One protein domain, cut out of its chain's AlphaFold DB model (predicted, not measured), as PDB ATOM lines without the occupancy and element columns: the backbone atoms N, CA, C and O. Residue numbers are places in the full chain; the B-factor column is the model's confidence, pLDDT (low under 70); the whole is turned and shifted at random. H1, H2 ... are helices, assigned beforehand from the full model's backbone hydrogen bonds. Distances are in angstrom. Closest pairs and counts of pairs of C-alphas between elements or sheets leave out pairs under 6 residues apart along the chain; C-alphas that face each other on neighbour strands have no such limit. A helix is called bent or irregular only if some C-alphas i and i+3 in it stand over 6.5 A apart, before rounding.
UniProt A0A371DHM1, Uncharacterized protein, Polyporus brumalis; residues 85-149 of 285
ATOM      1  N   TRP A  85      27.601 -11.907  19.550       85.50
ATOM      2  CA  TRP A  85      28.291 -10.630  19.404       85.50
ATOM      3  C   TRP A  85      29.105 -10.196  20.639       85.50
ATOM      4  O   TRP A  85      30.176  -9.601  20.487       85.50
ATOM      5  N   GLU A  86      28.602 -10.467  21.847       85.38
ATOM      6  CA  GLU A  86      29.250 -10.100  23.114       85.38
ATOM      7  C   GLU A  86      30.380 -11.056  23.510       85.38
ATOM      8  O   GLU A  86      31.358 -10.619  24.114       85.38
ATOM      9  N   GLU A  87      30.243 -12.338  23.179       84.62
ATOM     10  CA  GLU A  87      31.172 -13.398  23.594       84.62
ATOM     11  C   GLU A  87      32.258 -13.685  22.546       84.62
ATOM     12  O   GLU A  87      33.315 -14.216  22.882       84.62
ATOM     13  N   SER A  88      32.024 -13.345  21.274       81.25
ATOM     14  CA  SER A  88      33.021 -13.493  20.210       81.25
ATOM     15  C   SER A  88      34.203 -12.549  20.426       81.25
ATOM     16  O   SER A  88      34.028 -11.366  20.745       81.25
ATOM     17  N   TYR A  89      35.423 -13.039  20.176       80.06
ATOM     18  CA  TYR A  89      36.590 -12.167  20.223       80.06
ATOM     19  C   TYR A  89      36.478 -11.084  19.140       80.06
ATOM     20  O   TYR A  89      35.974 -11.340  18.043       80.06
ATOM     21  N   PRO A  90      36.991  -9.864  19.395       79.94
ATOM     22  CA  PRO A  90      36.976  -8.795  18.404       79.94
ATOM     23  C   PRO A  90      37.600  -9.182  17.060       79.94
ATOM     24  O   PRO A  90      37.153  -8.677  16.037       79.94
ATOM     25  N   ALA A  91      38.596 -10.076  17.065       81.38
ATOM     26  CA  ALA A  91      39.224 -10.596  15.855       81.38
ATOM     27  C   ALA A  91      38.256 -11.449  15.016       81.38
ATOM     28  O   ALA A  91      38.178 -11.255  13.808       81.38
ATOM     29  N   ASP A  92      37.468 -12.316  15.655       78.50
ATOM     30  CA  ASP A  92      36.557 -13.247  14.972       78.50
ATOM     31  C   ASP A  92      35.388 -12.517  14.299       78.50
ATOM     32  O   ASP A  92      34.904 -12.926  13.247       78.50
ATOM     33  N   ARG A  93      34.939 -11.404  14.892       83.88
ATOM     34  CA  ARG A  93      33.849 -10.577  14.348       83.88
ATOM     35  C   ARG A  93      34.323  -9.459  13.415       83.88
ATOM     36  O   ARG A  93      33.485  -8.776  12.830       83.88
ATOM     37  N   ALA A  94      35.635  -9.224  13.315       86.12
ATOM     38  CA  ALA A  94      36.180  -8.097  12.561       86.12
ATOM     39  C   ALA A  94      35.814  -8.181  11.078       86.12
ATOM     40  O   ALA A  94      35.406  -7.180  10.504       86.12
ATOM     41  N   GLU A  95      35.913  -9.367  10.480       88.06
ATOM     42  CA  GLU A  95      35.598  -9.578   9.065       88.06
ATOM     43  C   GLU A  95      34.126  -9.266   8.758       88.06
ATOM     44  O   GLU A  95      33.841  -8.422   7.909       88.06
ATOM     45  N   ASP A  96      33.191  -9.856   9.511       88.81
ATOM     46  CA  ASP A  96      31.752  -9.609   9.342       88.81
ATOM     47  C   ASP A  96      31.392  -8.130   9.587       88.81
ATOM     48  O   ASP A  96      30.552  -7.563   8.886       88.81
ATOM     49  N   PHE A  97      32.052  -7.478  10.551       90.69
ATOM     50  CA  PHE A  97      31.856  -6.054  10.816       90.69
ATOM     51  C   PHE A  97      32.395  -5.161   9.690       90.69
ATOM     52  O   PHE A  97      31.734  -4.195   9.311       90.69
ATOM     53  N   ILE A  98      33.575  -5.474   9.145       92.00
ATOM     54  CA  ILE A  98      34.166  -4.736   8.020       92.00
ATOM     55  C   ILE A  98      33.248  -4.821   6.802       92.00
ATOM     56  O   ILE A  98      32.993  -3.796   6.177       92.00
ATOM     57  N   LEU A  99      32.704  -6.005   6.505       92.25
ATOM     58  CA  LEU A  99      31.759  -6.192   5.401       92.25
ATOM     59  C   LEU A  99      30.488  -5.358   5.597       92.25
ATOM     60  O   LEU A  99      30.119  -4.598   4.706       92.25
ATOM     61  N   HIS A 100      29.877  -5.404   6.785       92.62
ATOM     62  CA  HIS A 100      28.722  -4.557   7.101       92.62
ATOM     63  C   HIS A 100      29.036  -3.058   6.962       92.62
ATOM     64  O   HIS A 100      28.218  -2.287   6.458       92.62
ATOM     65  N   TRP A 101      30.221  -2.628   7.400       94.12
ATOM     66  CA  TRP A 101      30.638  -1.237   7.264       94.12
ATOM     67  C   TRP A 101      30.812  -0.833   5.795       94.12
ATOM     68  O   TRP A 101      30.323   0.226   5.406       94.12
ATOM     69  N   MET A 102      31.452  -1.676   4.981       94.81
ATOM     70  CA  MET A 102      31.615  -1.443   3.543       94.81
ATOM     71  C   MET A 102      30.265  -1.358   2.825       94.81
ATOM     72  O   MET A 102      30.035  -0.393   2.099       94.81
ATOM     73  N   ASP A 103      29.349  -2.291   3.095       93.00
ATOM     74  CA  ASP A 103      28.001  -2.292   2.516       93.00
ATOM     75  C   ASP A 103      27.242  -0.999   2.850       93.00
ATOM     76  O   ASP A 103      26.568  -0.422   1.998       93.00
ATOM     77  N   ASN A 104      27.389  -0.496   4.078       91.94
ATOM     78  CA  ASN A 104      26.769   0.757   4.499       91.94
ATOM     79  C   ASN A 104      27.393   1.995   3.844       91.94
ATOM     80  O   ASN A 104      26.673   2.954   3.561       91.94
ATOM     81  N   VAL A 105      28.705   1.993   3.592       93.75
ATOM     82  CA  VAL A 105      29.362   3.059   2.820       93.75
ATOM     83  C   VAL A 105      28.838   3.059   1.386       93.75
ATOM     84  O   VAL A 105      28.428   4.107   0.892       93.75
ATOM     85  N   GLU A 106      28.761   1.893   0.742       93.12
ATOM     86  CA  GLU A 106      28.230   1.787  -0.619       93.12
ATOM     87  C   GLU A 106      26.743   2.158  -0.713       93.12
ATOM     88  O   GLU A 106      26.330   2.820  -1.665       93.12
ATOM     89  N   ALA A 107      25.927   1.756   0.266       90.94
ATOM     90  CA  ALA A 107      24.516   2.132   0.328       90.94
ATOM     91  C   ALA A 107      24.359   3.652   0.468       90.94
ATOM     92  O   ALA A 107      23.553   4.258  -0.237       90.94
ATOM     93  N   ALA A 108      25.184   4.287   1.306       91.19
ATOM     94  CA  ALA A 108      25.191   5.737   1.452       91.19
ATOM     95  C   ALA A 108      25.610   6.456   0.155       91.19
ATOM     96  O   ALA A 108      25.032   7.487  -0.175       91.19
ATOM     97  N   GLU A 109      26.562   5.912  -0.612       93.94
ATOM     98  CA  GLU A 109      26.949   6.459  -1.925       93.94
ATOM     99  C   GLU A 109      25.837   6.349  -2.981       93.94
ATOM    100  O   GLU A 109      25.798   7.142  -3.924       93.94
ATOM    101  N   ARG A 110      24.932   5.375  -2.830       93.75
ATOM    102  CA  ARG A 110      23.778   5.146  -3.717       93.75
ATOM    103  C   ARG A 110      22.491   5.836  -3.240       93.75
ATOM    104  O   ARG A 110      21.451   5.635  -3.862       93.75
ATOM    105  N   ASP A 111      22.549   6.633  -2.167       92.56
ATOM    106  CA  ASP A 111      21.382   7.206  -1.470       92.56
ATOM    107  C   ASP A 111      20.351   6.135  -1.028       92.56
ATOM    108  O   ASP A 111      19.142   6.381  -0.936       92.56
ATOM    109  N   GLU A 112      20.827   4.920  -0.744       91.69
ATOM    110  CA  GLU A 112      20.037   3.805  -0.230       91.69
ATOM    111  C   GLU A 112      20.007   3.811   1.312       91.69
ATOM    112  O   GLU A 112      20.925   4.313   1.970       91.69
ATOM    113  N   PRO A 113      18.947   3.269   1.938       88.38
ATOM    114  CA  PRO A 113      18.870   3.189   3.391       88.38
ATOM    115  C   PRO A 113      19.966   2.272   3.952       88.38
ATOM    116  O   PRO A 113      19.984   1.074   3.678       88.38
ATOM    117  N   THR A 114      20.839   2.835   4.788       91.12
ATOM    118  CA  THR A 114      21.883   2.090   5.501       91.12
ATOM    119  C   THR A 114      21.281   1.169   6.551       91.12
ATOM    120  O   THR A 114      20.340   1.535   7.263       91.12
ATOM    121  N   GLU A 115      21.873  -0.001   6.710       91.50
ATOM    122  CA  GLU A 115      21.504  -0.940   7.749       91.50
ATOM    123  C   GLU A 115      21.940  -0.444   9.140       91.50
ATOM    124  O   GLU A 115      23.042   0.076   9.322       91.50
ATOM    125  N   SER A 116      21.085  -0.643  10.148       92.88
ATOM    126  CA  SER A 116      21.423  -0.352  11.541       92.88
ATOM    127  C   SER A 116      22.350  -1.407  12.156       92.88
ATOM    128  O   SER A 116      22.308  -2.588  11.810       92.88
ATOM    129  N   MET A 117      23.132  -0.990  13.154       91.31
ATOM    130  CA  MET A 117      23.985  -1.894  13.933       91.31
ATOM    131  C   MET A 117      23.183  -3.028  14.591       91.31
ATOM    132  O   MET A 117      23.626  -4.171  14.589       91.31
ATOM    133  N   ASP A 118      21.993  -2.734  15.121       91.50
ATOM    134  CA  ASP A 118      21.154  -3.741  15.784       91.50
ATOM    135  C   ASP A 118      20.711  -4.842  14.803       91.50
ATOM    136  O   ASP A 118      20.775  -6.024  15.132       91.50
ATOM    137  N   SER A 119      20.358  -4.473  13.563       91.38
ATOM    138  CA  SER A 119      20.020  -5.433  12.499       91.38
ATOM    139  C   SER A 119      21.210  -6.324  12.143       91.38
ATOM    140  O   SER A 119      21.072  -7.540  11.982       91.38
ATOM    141  N   PHE A 120      22.406  -5.739  12.070       92.44
ATOM    142  CA  PHE A 120      23.629  -6.495  11.847       92.44
ATOM    143  C   PHE A 120      23.911  -7.484  12.987       92.44
ATOM    144  O   PHE A 120      24.167  -8.659  12.714       92.44
ATOM    145  N   ILE A 121      23.798  -7.048  14.246       92.19
ATOM    146  CA  ILE A 121      23.995  -7.900  15.428       92.19
ATOM    147  C   ILE A 121      23.003  -9.071  15.428       92.19
ATOM    148  O   ILE A 121      23.397 -10.211  15.680       92.19
ATOM    149  N   ASP A 122      21.734  -8.830  15.093       92.44
ATOM    150  CA  ASP A 122      20.719  -9.884  15.006       92.44
ATOM    151  C   ASP A 122      21.051 -10.922  13.925       92.44
ATOM    152  O   ASP A 122      20.979 -12.130  14.177       92.44
ATOM    153  N   ARG A 123      21.486 -10.479  12.736       90.88
ATOM    154  CA  ARG A 123      21.930 -11.390  11.665       90.88
ATOM    155  C   ARG A 123      23.188 -12.163  12.052       90.88
ATOM    156  O   ARG A 123      23.266 -13.358  11.771       90.88
ATOM    157  N   PHE A 124      24.142 -11.520  12.724       90.38
ATOM    158  CA  PHE A 124      25.350 -12.173  13.228       90.38
ATOM    159  C   PHE A 124      25.004 -13.277  14.237       90.38
ATOM    160  O   PHE A 124      25.450 -14.418  14.101       90.38
ATOM    161  N   ASN A 125      24.132 -12.977  15.201       89.75
ATOM    162  CA  ASN A 125      23.656 -13.949  16.184       89.75
ATOM    163  C   ASN A 125      22.913 -15.123  15.523       89.75
ATOM    164  O   ASN A 125      23.119 -16.277  15.907       89.75
ATOM    165  N   ALA A 126      22.086 -14.850  14.509       90.12
ATOM    166  CA  ALA A 126      21.401 -15.886  13.742       90.12
ATOM    167  C   ALA A 126      22.394 -16.788  12.987       90.12
ATOM    168  O   ALA A 126      22.331 -18.011  13.124       90.12
ATOM    169  N   LYS A 127      23.360 -16.198  12.269       88.44
ATOM    170  CA  LYS A 127      24.434 -16.915  11.557       88.44
ATOM    171  C   LYS A 127      25.232 -17.810  12.509       88.44
ATOM    172  O   LYS A 127      25.463 -18.982  12.209       88.44
ATOM    173  N   HIS A 128      25.588 -17.299  13.689       86.81
ATOM    174  CA  HIS A 128      26.297 -18.069  14.711       86.81
ATOM    175  C   HIS A 128      25.456 -19.243  15.244       86.81
ATOM    176  O   HIS A 128      25.956 -20.359  15.384       86.81
ATOM    177  N   ALA A 129      24.163 -19.031  15.506       87.06
ATOM    178  CA  ALA A 129      23.261 -20.097  15.947       87.06
ATOM    179  C   ALA A 129      23.108 -21.207  14.890       87.06
ATOM    180  O   ALA A 129      23.063 -22.395  15.229       87.06
ATOM    181  N   GLU A 130      23.059 -20.843  13.607       88.00
ATOM    182  CA  GLU A 130      23.032 -21.814  12.514       88.00
ATOM    183  C   GLU A 130      24.332 -22.605  12.401       88.00
ATOM    184  O   GLU A 130      24.277 -23.830  12.258       88.00
ATOM    185  N   TRP A 131      25.479 -21.935  12.521       85.44
ATOM    186  CA  TRP A 131      26.785 -22.586  12.535       85.44
ATOM    187  C   TRP A 131      26.901 -23.579  13.695       85.44
ATOM    188  O   TRP A 131      27.249 -24.735  13.470       85.44
ATOM    189  N   LEU A 132      26.489 -23.188  14.906       85.19
ATOM    190  CA  LEU A 132      26.474 -24.064  16.080       85.19
ATOM    191  C   LEU A 132      25.563 -25.288  15.887       85.19
ATOM    192  O   LEU A 132      25.912 -26.398  16.288       85.19
ATOM    193  N   ARG A 133      24.403 -25.124  15.242       85.69
ATOM    194  CA  ARG A 133      23.508 -26.243  14.902       85.69
ATOM    195  C   ARG A 133      24.144 -27.191  13.884       85.69
ATOM    196  O   ARG A 133      24.098 -28.402  14.090       85.69
ATOM    197  N   LYS A 134      24.729 -26.653  12.809       84.25
ATOM    198  CA  LYS A 134      25.400 -27.443  11.766       84.25
ATOM    199  C   LYS A 134      26.593 -28.205  12.343       84.25
ATOM    200  O   LYS A 134      26.716 -29.404  12.126       84.25
ATOM    201  N   TRP A 135      27.380 -27.540  13.180       81.75
ATOM    202  CA  TRP A 135      28.495 -28.143  13.894       81.75
ATOM    203  C   TRP A 135      28.080 -29.318  14.775       81.75
ATOM    204  O   TRP A 135      28.709 -30.373  14.758       81.75
ATOM    205  N   LYS A 136      26.999 -29.164  15.547       81.75
ATOM    206  CA  LYS A 136      26.464 -30.240  16.397       81.75
ATOM    207  C   LYS A 136      26.016 -31.450  15.584       81.75
ATOM    208  O   LYS A 136      26.175 -32.576  16.041       81.75
ATOM    209  N   GLN A 137      25.470 -31.220  14.393       81.62
ATOM    210  CA  GLN A 137      25.108 -32.298  13.483       81.62
ATOM    211  C   GLN A 137      26.354 -33.003  12.931       81.62
ATOM    212  O   GLN A 137      26.476 -34.214  13.087       81.62
ATOM    213  N   GLU A 138      27.300 -32.253  12.363       79.00
ATOM    214  CA  GLU A 138      28.525 -32.808  11.770       79.00
ATOM    215  C   GLU A 138      29.372 -33.553  12.810       79.00
ATOM    216  O   GLU A 138      29.813 -34.672  12.570       79.00
ATOM    217  N   SER A 139      29.549 -32.982  14.002       74.44
ATOM    218  CA  SER A 139      30.269 -33.644  15.100       74.44
ATOM    219  C   SER A 139      29.566 -34.911  15.598       74.44
ATOM    220  O   SER A 139      30.239 -35.869  15.978       74.44
ATOM    221  N   GLY A 140      28.229 -34.952  15.566       72.31
ATOM    222  CA  GLY A 140      27.453 -36.158  15.851       72.31
ATOM    223  C   GLY A 140      27.681 -37.257  14.812       72.31
ATOM    224  O   GLY A 140      27.947 -38.397  15.183       72.31
ATOM    225  N   GLU A 141      27.649 -36.901  13.527       73.00
ATOM    226  CA  GLU A 141      27.909 -37.818  12.409       73.00
ATOM    227  C   GLU A 141      29.349 -38.359  12.442       73.00
ATOM    228  O   GLU A 141      29.568 -39.558  12.267       73.00
ATOM    229  N   TRP A 142      30.331 -37.503  12.743       65.56
ATOM    230  CA  TRP A 142      31.729 -37.906  12.931       65.56
ATOM    231  C   TRP A 142      31.902 -38.876  14.100       65.56
ATOM    232  O   TRP A 142      32.604 -39.877  13.965       65.56
ATOM    233  N   LYS A 143      31.242 -38.607  15.231       71.56
ATOM    234  CA  LYS A 143      31.293 -39.484  16.402       71.56
ATOM    235  C   LYS A 143      30.661 -40.846  16.116       71.56
ATOM    236  O   LYS A 143      31.256 -41.864  16.438       71.56
ATOM    237  N   GLU A 144      29.505 -40.876  15.455       72.12
ATOM    238  CA  GLU A 144      28.846 -42.128  15.061       72.12
ATOM    239  C   GLU A 144      29.702 -42.934  14.069       72.12
ATOM    240  O   GLU A 144      29.810 -44.157  14.184       72.12
ATOM    241  N   ALA A 145      30.362 -42.261  13.123       68.56
ATOM    242  CA  ALA A 145      31.290 -42.898  12.194       68.56
ATOM    243  C   ALA A 145      32.526 -43.472  12.907       68.56
ATOM    244  O   ALA A 145      32.934 -44.594  12.604       68.56
ATOM    245  N   GLN A 146      33.092 -42.741  13.870       66.69
ATOM    246  CA  GLN A 146      34.219 -43.201  14.681       66.69
ATOM    247  C   GLN A 146      33.826 -44.387  15.571       66.69
ATOM    248  O   GLN A 146      34.535 -45.389  15.600       66.69
ATOM    249  N   ASP A 147      32.673 -44.319  16.237       71.06
ATOM    250  CA  ASP A 147      32.151 -45.407  17.068       71.06
ATOM    251  C   ASP A 147      31.893 -46.668  16.227       71.06
ATOM    252  O   ASP A 147      32.190 -47.783  16.655       71.06
ATOM    253  N   LYS A 148      31.406 -46.507  14.989       70.25
ATOM    254  CA  LYS A 148      31.212 -47.611  14.043       70.25
ATOM    255  C   LYS A 148      32.531 -48.189  13.518       70.25
ATOM    256  O   LYS A 148      32.609 -49.403  13.346       70.25
ATOM    257  N   ALA A 149      33.539 -47.354  13.269       60.03
ATOM    258  CA  ALA A 149      34.874 -47.797  12.866       60.03
ATOM    259  C   ALA A 149      35.558 -48.585  13.995       60.03
ATOM    260  O   ALA A 149      36.036 -49.690  13.763       60.03
TER     261      ALA A 149
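AT A GLANCE: This is residues 85 to 149 of the 285 residues of an uncharacterized protein of Polyporus brumalis (UniProt A0A371DHM1). A long helix, H2, folds back across a shorter helix, H1, in a loose, lopsided crossing, and its second part, residues 129 to 149, sticks out as a bare arm that makes much of the length. The printed part has 65 residues with two named helices, H1 then H2, and no named strand: all helix. It is extended, with a radius of gyration of the C-alphas of 17.3 A and spans of 58 by 22 by 16 A.

IN THESE COORDINATES: H1, residues 90 to 109, begins at C-alpha 90 (36.976, -8.795, 18.404) and is 27.3 A long. It is irregular, with C-alphas 92 and 95 7.0 A apart, and has a kink of 31 degrees near residue 97. H2, residues 117 to 149, is 47.2 A long and ends at C-alpha 149 (34.874, -47.797, 12.866).

HOW THE PARTS SIT: H1 and H2 are close but not clearly touching; their closest C-alphas, of His 100 and Phe 120, are 7.2 A apart. They run opposite ways at a steep tilt of 43 degrees. Every O i to N i+4 pair is within hydrogen-bond range in H2, and 14 of 16 in H1.

THE WHOLE: The C-alphas farthest apart, of Asp 111 and Ala 149, are 58.4 A apart. The printed part has no cut, and the link from H1 to H2 is short. Residues 142, 145 to 146 and 149 have pLDDT under 70.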